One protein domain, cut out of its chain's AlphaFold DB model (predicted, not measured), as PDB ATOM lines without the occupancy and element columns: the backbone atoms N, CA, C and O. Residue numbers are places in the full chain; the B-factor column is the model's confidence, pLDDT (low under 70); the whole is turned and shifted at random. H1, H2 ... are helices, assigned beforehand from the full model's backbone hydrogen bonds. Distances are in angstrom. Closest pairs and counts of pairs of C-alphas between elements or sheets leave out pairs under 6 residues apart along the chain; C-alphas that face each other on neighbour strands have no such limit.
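Overview. This is residues 147 to 232 of the 321 residues of the protein "polyamine-modulated factor 1 isoform X1" of Enhydra lutris kenyoni (UniProt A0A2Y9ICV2). One long helix, H4, makes most of the length of a thin, open rod, with two short helices, H2 and H3, at its first end and a second, shorter straight helix, H5, making a corner with its last end. The opening stretch, short helix H1 and then a long loop, runs lengthwise along one side of H4 with few contacts, from near H5 toward H2, where the chain turns through H3 into H4 and back. The end of H5 and the residues after it, 226 to 232, stick out. The printed part has 86 residues with five named helices, H1 to H5 in order, and no named strand, and its class is all helix. It is extended, with a radius of gyration of the C-alphas of 19.3 A and spans of 64 by 24 by 17 A.

Arrangement. H1, residues 148 to 154, touches no helix but is near H5, residues 217 to 230. H1 is apart from H2, residues 171 to 177. H2 is close to but not clearly touching H3, residues 179 to 184; their closest C-alphas, of Ser 175 and Cys 182, are 6.0 A apart, and their lines are about perpendicular at 73 degrees. H2 and H4, residues 186 to 214, only just touch, with 3 pairs of C-alphas within 8 A, through residues 190 to 193 of H4 alone. Their closest C-alphas, of Tyr 171 and His 193, are 6.8 A apart, and they run opposite ways at a steep tilt of 68 degrees, only just short of about perpendicular. H3 and H4 only just touch, with 3 pairs within 8 A, and only at the corner by their link, through residues 189 to 190 of H4 alone; the closest C-alphas, of Cys 182 and Thr 189, are 5.7 A apart. H4 is apart from H1. H4 and H5 are close but not clearly touching, the closest C-alphas, of Lys 212 and Glu 218, being 6.9 A apart, and they run the same way at a steep tilt of 54 degrees. In H1, H2, H3, H4 and H5 every O i to N i+4 pair is within hydrogen-bond range.

Along the chain. H1 begins at C-alpha 148, (31.765, 23.040, 64.424). H4 runs 41.5 A from C-alpha 186 at (36.200, 41.965, 26.522) to C-alpha 214 at (21.453, 40.864, 65.335). H5 measures 19.8 A and ends at C-alpha 230, (25.891, 18.599, 79.915).

Size, cuts and confidence. The two C-alphas farthest apart, of Leu 184 and Gly 231, are 64.6 A apart. The printed part has no cut. The link from H1 to H2, residues 155 to 170, is long; the other links are tight. The mean pLDDT of the printed part is 79.0, and residues 147 to 169 are under 70.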
ATOM      1  N   GLY A 147      32.628  25.157  68.041       43.84
ATOM      2  CA  GLY A 147      32.880  25.892  66.800       43.84
ATOM      3  C   GLY A 147      32.490  25.142  65.523       43.84
ATOM      4  O   GLY A 147      32.833  25.604  64.444       43.84
ATOM      5  N   ARG A 148      31.899  23.940  65.586       52.88
ATOM      6  CA  ARG A 148      31.765  23.040  64.424       52.88
ATOM      7  C   ARG A 148      30.380  23.035  63.801       52.88
ATOM      8  O   ARG A 148      30.306  22.795  62.603       52.88
ATOM      9  N   GLN A 149      29.304  23.276  64.545       53.00
ATOM     10  CA  GLN A 149      27.957  23.213  63.966       53.00
ATOM     11  C   GLN A 149      27.716  24.379  62.996       53.00
ATOM     12  O   GLN A 149      27.276  24.161  61.867       53.00
ATOM     13  N   TRP A 150      28.170  25.581  63.358       51.66
ATOM     14  CA  TRP A 150      28.132  26.733  62.458       51.66
ATOM     15  C   TRP A 150      29.337  26.880  61.547       51.66
ATOM     16  O   TRP A 150      29.152  27.343  60.432       51.66
ATOM     17  N   ARG A 151      30.542  26.391  61.882       52.59
ATOM     18  CA  ARG A 151      31.563  26.211  60.828       52.59
ATOM     19  C   ARG A 151      31.146  25.172  59.786       52.59
ATOM     20  O   ARG A 151      31.601  25.268  58.662       52.59
ATOM     21  N   ARG A 152      30.255  24.225  60.094       56.97
ATOM     22  CA  ARG A 152      29.623  23.362  59.078       56.97
ATOM     23  C   ARG A 152      28.522  24.093  58.303       56.97
ATOM     24  O   ARG A 152      28.470  23.936  57.092       56.97
ATOM     25  N   ALA A 153      27.691  24.902  58.963       51.16
ATOM     26  CA  ALA A 153      26.624  25.664  58.300       51.16
ATOM     27  C   ALA A 153      27.151  26.845  57.450       51.16
ATOM     28  O   ALA A 153      26.777  26.994  56.294       51.16
ATOM     29  N   CYS A 154      28.069  27.653  57.985       46.03
ATOM     30  CA  CYS A 154      28.738  28.759  57.292       46.03
ATOM     31  C   CYS A 154      29.958  28.326  56.477       46.03
ATOM     32  O   CYS A 154      30.225  28.948  55.460       46.03
ATOM     33  N   GLY A 155      30.690  27.273  56.856       47.72
ATOM     34  CA  GLY A 155      31.760  26.720  56.006       47.72
ATOM     35  C   GLY A 155      31.234  25.994  54.763       47.72
ATOM     36  O   GLY A 155      32.018  25.628  53.892       47.72
ATOM     37  N   ALA A 156      29.912  25.816  54.652       46.41
ATOM     38  CA  ALA A 156      29.233  25.449  53.413       46.41
ATOM     39  C   ALA A 156      28.991  26.649  52.472       46.41
ATOM     40  O   ALA A 156      28.677  26.428  51.305       46.41
ATOM     41  N   PHE A 157      29.170  27.894  52.938       46.94
ATOM     42  CA  PHE A 157      29.287  29.077  52.084       46.94
ATOM     43  C   PHE A 157      30.757  29.213  51.701       46.94
ATOM     44  O   PHE A 157      31.563  29.670  52.515       46.94
ATOM     45  N   PRO A 158      31.164  28.730  50.519       49.47
ATOM     46  CA  PRO A 158      32.565  28.498  50.284       49.47
ATOM     47  C   PRO A 158      33.275  29.836  50.135       49.47
ATOM     48  O   PRO A 158      32.958  30.631  49.250       49.47
ATOM     49  N   ASP A 159      34.321  30.018  50.926       45.03
ATOM     50  CA  ASP A 159      35.467  30.834  50.544       45.03
ATOM     51  C   ASP A 159      36.258  30.065  49.466       45.03
ATOM     52  O   ASP A 159      37.395  29.642  49.655       45.03
ATOM     53  N   ARG A 160      35.587  29.726  48.354       45.94
ATOM     54  CA  ARG A 160      36.234  29.048  47.231       45.94
ATOM     55  C   ARG A 160      36.966  30.106  46.427       45.94
ATOM     56  O   ARG A 160      36.379  31.123  46.066       45.94
ATOM     57  N   GLY A 161      38.226  29.802  46.121       52.25
ATOM     58  CA  GLY A 161      38.978  30.424  45.036       52.25
ATOM     59  C   GLY A 161      38.269  30.278  43.674       52.25
ATOM     60  O   GLY A 161      37.058  30.062  43.628       52.25
ATOM     61  N   PRO A 162      38.991  30.411  42.547       49.62
ATOM     62  CA  PRO A 162      38.372  30.554  41.230       49.62
ATOM     63  C   PRO A 162      37.299  29.486  40.973       49.62
ATOM     64  O   PRO A 162      37.536  28.288  41.137       49.62
ATOM     65  N   GLN A 163      36.088  29.943  40.638       54.66
ATOM     66  CA  GLN A 163      34.935  29.065  40.463       54.66
ATOM     67  C   GLN A 163      35.176  28.076  39.314       54.66
ATOM     68  O   GLN A 163      35.758  28.458  38.296       54.66
ATOM     69  N   PRO A 164      34.709  26.821  39.436       53.12
ATOM     70  CA  PRO A 164      34.842  25.855  38.358       53.12
ATOM     71  C   PRO A 164      34.090  26.337  37.103       53.12
ATOM     72  O   PRO A 164      33.019  26.950  37.224       53.12
ATOM     73  N   PRO A 165      34.616  26.061  35.895       45.81
ATOM     74  CA  PRO A 165      33.921  26.380  34.653       45.81
ATOM     75  C   PRO A 165      32.542  25.704  34.649       45.81
ATOM     76  O   PRO A 165      32.421  24.515  34.941       45.81
ATOM     77  N   GLY A 166      31.486  26.482  34.388       56.97
ATOM     78  CA  GLY A 166      30.096  26.009  34.412       56.97
ATOM     79  C   GLY A 166      29.316  26.279  35.705       56.97
ATOM     80  O   GLY A 166      28.111  26.020  35.735       56.97
ATOM     81  N   ALA A 167      29.936  26.854  36.742       67.38
ATOM     82  CA  ALA A 167      29.209  27.306  37.928       67.38
ATOM     83  C   ALA A 167      28.194  28.425  37.590       67.38
ATOM     84  O   ALA A 167      28.456  29.247  36.696       67.38
ATOM     85  N   PRO A 168      27.044  28.491  38.291       60.16
ATOM     86  CA  PRO A 168      26.123  29.621  38.208       60.16
ATOM     87  C   PRO A 168      26.829  30.872  38.761       60.16
ATOM     88  O   PRO A 168      26.956  31.037  39.968       60.16
ATOM     89  N   GLY A 169      27.362  31.707  37.864       67.12
ATOM     90  CA  GLY A 169      28.243  32.840  38.197       67.12
ATOM     91  C   GLY A 169      29.646  32.770  37.578       67.12
ATOM     92  O   GLY A 169      30.495  33.592  37.906       67.12
ATOM     93  N   SER A 170      29.917  31.793  36.705       82.62
ATOM     94  CA  SER A 170      31.144  31.764  35.899       82.62
ATOM     95  C   SER A 170      31.096  32.785  34.756       82.62
ATOM     96  O   SER A 170      30.056  32.969  34.115       82.62
ATOM     97  N   TYR A 171      32.251  33.386  34.444       84.88
ATOM     98  CA  TYR A 171      32.362  34.367  33.360       84.88
ATOM     99  C   TYR A 171      31.949  33.789  32.001       84.88
ATOM    100  O   TYR A 171      31.361  34.501  31.200       84.88
ATOM    101  N   GLN A 172      32.163  32.487  31.765       83.88
ATOM    102  CA  GLN A 172      31.730  31.813  30.535       83.88
ATOM    103  C   GLN A 172      30.222  31.960  30.305       83.88
ATOM    104  O   GLN A 172      29.817  32.490  29.275       83.88
ATOM    105  N   ARG A 173      29.390  31.633  31.304       84.88
ATOM    106  CA  ARG A 173      27.929  31.783  31.195       84.88
ATOM    107  C   ARG A 173      27.497  33.235  31.029       84.88
ATOM    108  O   ARG A 173      26.551  33.519  30.301       84.88
ATOM    109  N   PHE A 174      28.183  34.156  31.700       86.38
ATOM    110  CA  PHE A 174      27.945  35.583  31.520       86.38
ATOM    111  C   PHE A 174      28.274  36.023  30.084       86.38
ATOM    112  O   PHE A 174      27.475  36.705  29.445       86.38
ATOM    113  N   SER A 175      29.404  35.566  29.544       86.62
ATOM    114  CA  SER A 175      29.841  35.888  28.189       86.62
ATOM    115  C   SER A 175      28.980  35.246  27.103       86.62
ATOM    116  O   SER A 175      28.752  35.872  26.071       86.62
ATOM    117  N   ASP A 176      28.423  34.059  27.355       87.88
ATOM    118  CA  ASP A 176      27.492  33.388  26.446       87.88
ATOM    119  C   ASP A 176      26.187  34.187  26.305       87.88
ATOM    120  O   ASP A 176      25.702  34.405  25.193       87.88
ATOM    121  N   CYS A 177      25.650  34.698  27.422       87.94
ATOM    122  CA  CYS A 177      24.435  35.520  27.445       87.94
ATOM    123  C   CYS A 177      24.643  36.930  26.867       87.94
ATOM    124  O   CYS A 177      23.718  37.508  26.297       87.94
ATOM    125  N   TYR A 178      25.852  37.488  26.989       87.81
ATOM    126  CA  TYR A 178      26.193  38.842  26.536       87.81
ATOM    127  C   TYR A 178      27.246  38.841  25.418       87.81
ATOM    128  O   TYR A 178      28.092  39.737  25.337       87.81
ATOM    129  N   ARG A 179      27.176  37.854  24.514       88.56
ATOM    130  CA  ARG A 179      28.210  37.557  23.505       88.56
ATOM    131  C   ARG A 179      28.637  38.762  22.670       88.56
ATOM    132  O   ARG A 179      29.828  39.011  22.515       88.56
ATOM    133  N   ARG A 180      27.676  39.543  22.168       88.25
ATOM    134  CA  ARG A 180      27.949  40.710  21.308       88.25
ATOM    135  C   ARG A 180      28.681  41.830  22.054       88.25
ATOM    136  O   ARG A 180      29.549  42.473  21.479       88.25
ATOM    137  N   LEU A 181      28.361  42.042  23.330       85.12
ATOM    138  CA  LEU A 181      29.009  43.047  24.177       85.12
ATOM    139  C   LEU A 181      30.430  42.611  24.569       85.12
ATOM    140  O   LEU A 181      31.365  43.404  24.483       85.12
ATOM    141  N   CYS A 182      30.599  41.328  24.899       87.56
ATOM    142  CA  CYS A 182      31.898  40.745  25.236       87.56
ATOM    143  C   CYS A 182      32.876  40.763  24.052       87.56
ATOM    144  O   CYS A 182      34.072  40.931  24.256       87.56
ATOM    145  N   GLN A 183      32.376  40.607  22.822       89.81
ATOM    146  CA  GLN A 183      33.191  40.677  21.602       89.81
ATOM    147  C   GLN A 183      33.681  42.096  21.293       89.81
ATOM    148  O   GLN A 183      34.776  42.253  20.765       89.81
ATOM    149  N   LEU A 184      32.883  43.119  21.612       91.44
ATOM    150  CA  LEU A 184      33.242  44.516  21.363       91.44
ATOM    151  C   LEU A 184      34.232  45.049  22.405       91.44
ATOM    152  O   LEU A 184      35.141  45.794  22.052       91.44
ATOM    153  N   GLN A 185      34.042  44.699  23.682       88.31
ATOM    154  CA  GLN A 185      34.892  45.161  24.787       88.31
ATOM    155  C   GLN A 185      35.086  44.058  25.847       88.31
ATOM    156  O   GLN A 185      34.429  44.086  26.896       88.31
ATOM    157  N   PRO A 186      35.987  43.088  25.609       87.56
ATOM    158  CA  PRO A 186      36.200  41.965  26.522       87.56
ATOM    159  C   PRO A 186      36.735  42.418  27.886       87.56
ATOM    160  O   PRO A 186      36.206  42.000  28.914       87.56
ATOM    161  N   ASP A 187      37.693  43.349  27.909       88.62
ATOM    162  CA  ASP A 187      38.324  43.825  29.148       88.62
ATOM    163  C   ASP A 187      37.337  44.551  30.070       88.62
ATOM    164  O   ASP A 187      37.340  44.376  31.290       88.62
ATOM    165  N   VAL A 188      36.463  45.379  29.490       90.62
ATOM    166  CA  VAL A 188      35.440  46.120  30.242       90.62
ATOM    167  C   VAL A 188      34.373  45.161  30.762       90.62
ATOM    168  O   VAL A 188      33.987  45.239  31.928       90.62
ATOM    169  N   THR A 189      33.932  44.221  29.927       89.50
ATOM    170  CA  THR A 189      32.865  43.277  30.274       89.50
ATOM    171  C   THR A 189      33.309  42.279  31.348       89.50
ATOM    172  O   THR A 189      32.542  41.985  32.267       89.50
ATOM    173  N   GLN A 190      34.572  41.849  31.316       88.69
ATOM    174  CA  GLN A 190      35.179  41.044  32.375       88.69
ATOM    175  C   GLN A 190      35.257  41.810  33.700       88.69
ATOM    176  O   GLN A 190      34.806  41.314  34.729       88.69
ATOM    177  N   ARG A 191      35.712  43.070  33.678       91.94
ATOM    178  CA  ARG A 191      35.745  43.920  34.883       91.94
ATOM    179  C   ARG A 191      34.360  44.150  35.487       91.94
ATOM    180  O   ARG A 191      34.243  44.255  36.707       91.94
ATOM    181  N   ILE A 192      33.318  44.266  34.661       90.81
ATOM    182  CA  ILE A 192      31.930  44.397  35.130       90.81
ATOM    183  C   ILE A 192      31.482  43.111  35.827       90.81
ATOM    184  O   ILE A 192      30.946  43.184  36.932       90.81
ATOM    185  N   HIS A 193      31.734  41.953  35.215       89.31
ATOM    186  CA  HIS A 193      31.421  40.657  35.813       89.31
ATOM    187  C   HIS A 193      32.127  40.468  37.159       89.31
ATOM    188  O   HIS A 193      31.485  40.137  38.155       89.31
ATOM    189  N   ASP A 194      33.428  40.742  37.213       88.94
ATOM    190  CA  ASP A 194      34.225  40.553  38.422       88.94
ATOM    191  C   ASP A 194      33.754  41.478  39.550       88.94
ATOM    192  O   ASP A 194      33.608  41.042  40.693       88.94
ATOM    193  N   LYS A 195      33.412  42.736  39.231       92.62
ATOM    194  CA  LYS A 195      32.802  43.667  40.194       92.62
ATOM    195  C   LYS A 195      31.439  43.185  40.675       92.62
ATOM    196  O   LYS A 195      31.178  43.252  41.872       92.62
ATOM    197  N   PHE A 196      30.587  42.703  39.774       89.94
ATOM    198  CA  PHE A 196      29.265  42.192  40.125       89.94
ATOM    199  C   PHE A 196      29.360  40.994  41.076       89.94
ATOM    200  O   PHE A 196      28.711  40.985  42.122       89.94
ATOM    201  N   VAL A 197      30.209  40.011  40.756       88.25
ATOM    202  CA  VAL A 197      30.410  38.826  41.600       88.25
ATOM    203  C   VAL A 197      31.002  39.217  42.951       88.25
ATOM    204  O   VAL A 197      30.489  38.775  43.979       88.25
ATOM    205  N   ALA A 198      32.019  40.082  42.972       87.56
ATOM    206  CA  ALA A 198      32.632  40.543  44.215       87.56
ATOM    207  C   ALA A 198      31.632  41.297  45.108       87.56
ATOM    208  O   ALA A 198      31.560  41.030  46.306       87.56
ATOM    209  N   GLN A 199      30.825  42.194  44.534       90.88
ATOM    210  CA  GLN A 199      29.799  42.936  45.273       90.88
ATOM    211  C   GLN A 199      28.699  42.021  45.806       90.88
ATOM    212  O   GLN A 199      28.302  42.159  46.960       90.88
ATOM    213  N   LEU A 200      28.232  41.064  45.004       89.06
ATOM    214  CA  LEU A 200      27.217  40.108  45.437       89.06
ATOM    215  C   LEU A 200      27.738  39.224  46.577       89.06
ATOM    216  O   LEU A 200      27.052  39.038  47.579       89.06
ATOM    217  N   GLN A 201      28.963  38.710  46.453       85.56
ATOM    218  CA  GLN A 201      29.595  37.913  47.504       85.56
ATOM    219  C   GLN A 201      29.805  38.726  48.784       85.56
ATOM    220  O   GLN A 201      29.517  38.220  49.868       85.56
ATOM    221  N   ALA A 202      30.274  39.971  48.670       86.62
ATOM    222  CA  ALA A 202      30.445  40.865  49.810       86.62
ATOM    223  C   ALA A 202      29.104  41.163  50.494       86.62
ATOM    224  O   ALA A 202      28.997  40.972  51.699       86.62
ATOM    225  N   SER A 203      28.071  41.514  49.724       91.88
ATOM    226  CA  SER A 203      26.731  41.806  50.245       91.88
ATOM    227  C   SER A 203      26.111  40.605  50.963       91.88
ATOM    228  O   SER A 203      25.561  40.761  52.046       91.88
ATOM    229  N   ILE A 204      26.242  39.393  50.414       85.81
ATOM    230  CA  ILE A 204      25.743  38.177  51.075       85.81
ATOM    231  C   ILE A 204      26.516  37.899  52.372       85.81
ATOM    232  O   ILE A 204      25.919  37.511  53.374       85.81
ATOM    233  N   ARG A 205      27.844  38.076  52.373       85.56
ATOM    234  CA  ARG A 205      28.677  37.882  53.574       85.56
ATOM    235  C   ARG A 205      28.337  38.892  54.665       85.56
ATOM    236  O   ARG A 205      28.277  38.511  55.834       85.56
ATOM    237  N   GLU A 206      28.131  40.145  54.281       89.62
ATOM    238  CA  GLU A 206      27.730  41.223  55.177       89.62
ATOM    239  C   GLU A 206      26.352  40.935  55.772       89.62
ATOM    240  O   GLU A 206      26.258  40.829  56.987       89.62
ATOM    241  N   GLU A 207      25.340  40.622  54.956       88.31
ATOM    242  CA  GLU A 207      23.993  40.271  55.437       88.31
ATOM    243  C   GLU A 207      24.023  39.062  56.396       88.31
ATOM    244  O   GLU A 207      23.381  39.070  57.443       88.31
ATOM    245  N   ILE A 208      24.809  38.019  56.099       85.88
ATOM    246  CA  ILE A 208      24.968  36.876  57.017       85.88
ATOM    247  C   ILE A 208      25.625  37.312  58.333       85.88
ATOM    248  O   ILE A 208      25.260  36.811  59.398       85.88
ATOM    249  N   SER A 209      26.610  38.206  58.274       84.75
ATOM    250  CA  SER A 209      27.302  38.712  59.463       84.75
ATOM    251  C   SER A 209      26.388  39.609  60.298       84.75
ATOM    252  O   SER A 209      26.384  39.496  61.522       84.75
ATOM    253  N   GLU A 210      25.553  40.417  59.649       90.25
ATOM    254  CA  GLU A 210      24.502  41.209  60.284       90.25
ATOM    255  C   GLU A 210      23.479  40.304  60.977       90.25
ATOM    256  O   GLU A 210      23.264  40.456  62.174       90.25
ATOM    257  N   ILE A 211      22.940  39.282  60.300       91.00
ATOM    258  CA  ILE A 211      21.994  38.323  60.904       91.00
ATOM    259  C   ILE A 211      22.611  37.618  62.124       91.00
ATOM    260  O   ILE A 211      21.928  37.389  63.125       91.00
ATOM    261  N   LYS A 212      23.905  37.276  62.068       84.50
ATOM    262  CA  LYS A 212      24.623  36.687  63.210       84.50
ATOM    263  C   LYS A 212      24.704  37.639  64.392       84.50
ATOM    264  O   LYS A 212      24.456  37.206  65.518       84.50
ATOM    265  N   ALA A 213      25.062  38.893  64.131       88.75
ATOM    266  CA  ALA A 213      25.199  39.914  65.157       88.75
ATOM    267  C   ALA A 213      23.835  40.285  65.759       88.75
ATOM    268  O   ALA A 213      23.683  40.258  66.978       88.75
ATOM    269  N   GLU A 214      22.825  40.543  64.922       90.81
ATOM    270  CA  GLU A 214      21.453  40.864  65.335       90.81
ATOM    271  C   GLU A 214      20.827  39.737  66.163       90.81
ATOM    272  O   GLU A 214      20.222  39.982  67.206       90.81
ATOM    273  N   GLY A 215      20.986  38.490  65.713       87.06
ATOM    274  CA  GLY A 215      20.452  37.314  66.396       87.06
ATOM    275  C   GLY A 215      21.295  36.831  67.577       87.06
ATOM    276  O   GLY A 215      20.919  35.836  68.197       87.06
ATOM    277  N   ASN A 216      22.435  37.477  67.859       91.81
ATOM    278  CA  ASN A 216      23.447  37.017  68.816       91.81
ATOM    279  C   ASN A 216      23.722  35.507  68.687       91.81
ATOM    280  O   ASN A 216      23.781  34.766  69.675       91.81
ATOM    281  N   LEU A 217      23.795  35.031  67.441       88.00
ATOM    282  CA  LEU A 217      23.710  33.603  67.159       88.00
ATOM    283  C   LEU A 217      24.874  32.863  67.805       88.00
ATOM    284  O   LEU A 217      24.652  31.833  68.429       88.00
ATOM    285  N   GLU A 218      26.087  33.410  67.722       85.81
ATOM    286  CA  GLU A 218      27.292  32.789  68.281       85.81
ATOM    287  C   GLU A 218      27.113  32.420  69.759       85.81
ATOM    288  O   GLU A 218      27.295  31.261  70.122       85.81
ATOM    289  N   ALA A 219      26.620  33.345  70.589       89.25
ATOM    290  CA  ALA A 219      26.390  33.073  72.005       89.25
ATOM    291  C   ALA A 219      25.266  32.048  72.249       89.25
ATOM    292  O   ALA A 219      25.383  31.206  73.141       89.25
ATOM    293  N   VAL A 220      24.175  32.105  71.474       93.31
ATOM    294  CA  VAL A 220      23.052  31.152  71.586       93.31
ATOM    295  C   VAL A 220      23.499  29.735  71.233       93.31
ATOM    296  O   VAL A 220      23.094  28.772  71.882       93.31
ATOM    297  N   LEU A 221      24.343  29.603  70.217       89.69
ATOM    298  CA  LEU A 221      24.831  28.320  69.730       89.69
ATOM    299  C   LEU A 221      25.892  27.747  70.657       89.69
ATOM    300  O   LEU A 221      25.810  26.574  70.999       89.69
ATOM    301  N   ASP A 222      26.788  28.589  71.167       90.69
ATOM    302  CA  ASP A 222      27.722  28.194  72.218       90.69
ATOM    303  C   ASP A 222      26.977  27.723  73.479       90.69
ATOM    304  O   ASP A 222      27.374  26.743  74.115       90.69
ATOM    305  N   ALA A 223      25.877  28.388  73.854       93.69
ATOM    306  CA  ALA A 223      25.031  27.956  74.965       93.69
ATOM    307  C   ALA A 223      24.325  26.622  74.671       93.69
ATOM    308  O   ALA A 223      24.268  25.757  75.545       93.69
ATOM    309  N   LEU A 224      23.825  26.427  73.445       92.88
ATOM    310  CA  LEU A 224      23.240  25.157  73.014       92.88
ATOM    311  C   LEU A 224      24.266  24.022  73.080       92.88
ATOM    312  O   LEU A 224      23.947  22.944  73.580       92.88
ATOM    313  N   ASP A 225      25.495  24.266  72.632       88.00
ATOM    314  CA  ASP A 225      26.574  23.288  72.708       88.00
ATOM    315  C   ASP A 225      26.882  22.912  74.161       88.00
ATOM    316  O   ASP A 225      26.993  21.726  74.463       88.00
ATOM    317  N   ARG A 226      26.919  23.876  75.092       94.12
ATOM    318  CA  ARG A 226      27.064  23.579  76.532       94.12
ATOM    319  C   ARG A 226      25.944  22.675  77.048       94.12
ATOM    320  O   ARG A 226      26.236  21.668  77.681       94.12
ATOM    321  N   ILE A 227      24.686  22.975  76.715       93.06
ATOM    322  CA  ILE A 227      23.527  22.160  77.122       93.06
ATOM    323  C   ILE A 227      23.625  20.737  76.553       93.06
ATOM    324  O   ILE A 227      23.328  19.763  77.245       93.06
ATOM    325  N   VAL A 228      24.046  20.598  75.291       90.81
ATOM    326  CA  VAL A 228      24.235  19.288  74.657       90.81
ATOM    327  C   VAL A 228      25.351  18.510  75.342       90.81
ATOM    328  O   VAL A 228      25.167  17.321  75.575       90.81
ATOM    329  N   GLU A 229      26.472  19.155  75.678       92.31
ATOM    330  CA  GLU A 229      27.582  18.543  76.420       92.31
ATOM    331  C   GLU A 229      27.158  18.096  77.831       92.31
ATOM    332  O   GLU A 229      27.423  16.956  78.201       92.31
ATOM    333  N   GLU A 230      26.432  18.930  78.583       92.88
ATOM    334  CA  GLU A 230      25.891  18.599  79.915       92.88
ATOM    335  C   GLU A 230      24.880  17.437  79.883       92.88
ATOM    336  O   GLU A 230      24.716  16.702  80.859       92.88
ATOM    337  N   GLY A 231      24.176  17.269  78.762       89.06
ATOM    338  CA  GLY A 231      23.153  16.243  78.577       89.06
ATOM    339  C   GLY A 231      23.664  14.892  78.074       89.06
ATOM    340  O   GLY A 231      22.865  13.958  78.010       89.06
ATOM    341  N   LYS A 232      24.948  14.754  77.710       90.56
ATOM    342  CA  LYS A 232      25.465  13.574  76.983       90.56
ATOM    343  C   LYS A 232      25.296  12.247  77.706       90.56
ATOM    344  O   LYS A 232      25.096  11.228  77.049       90.56
TER     345      LYS A 232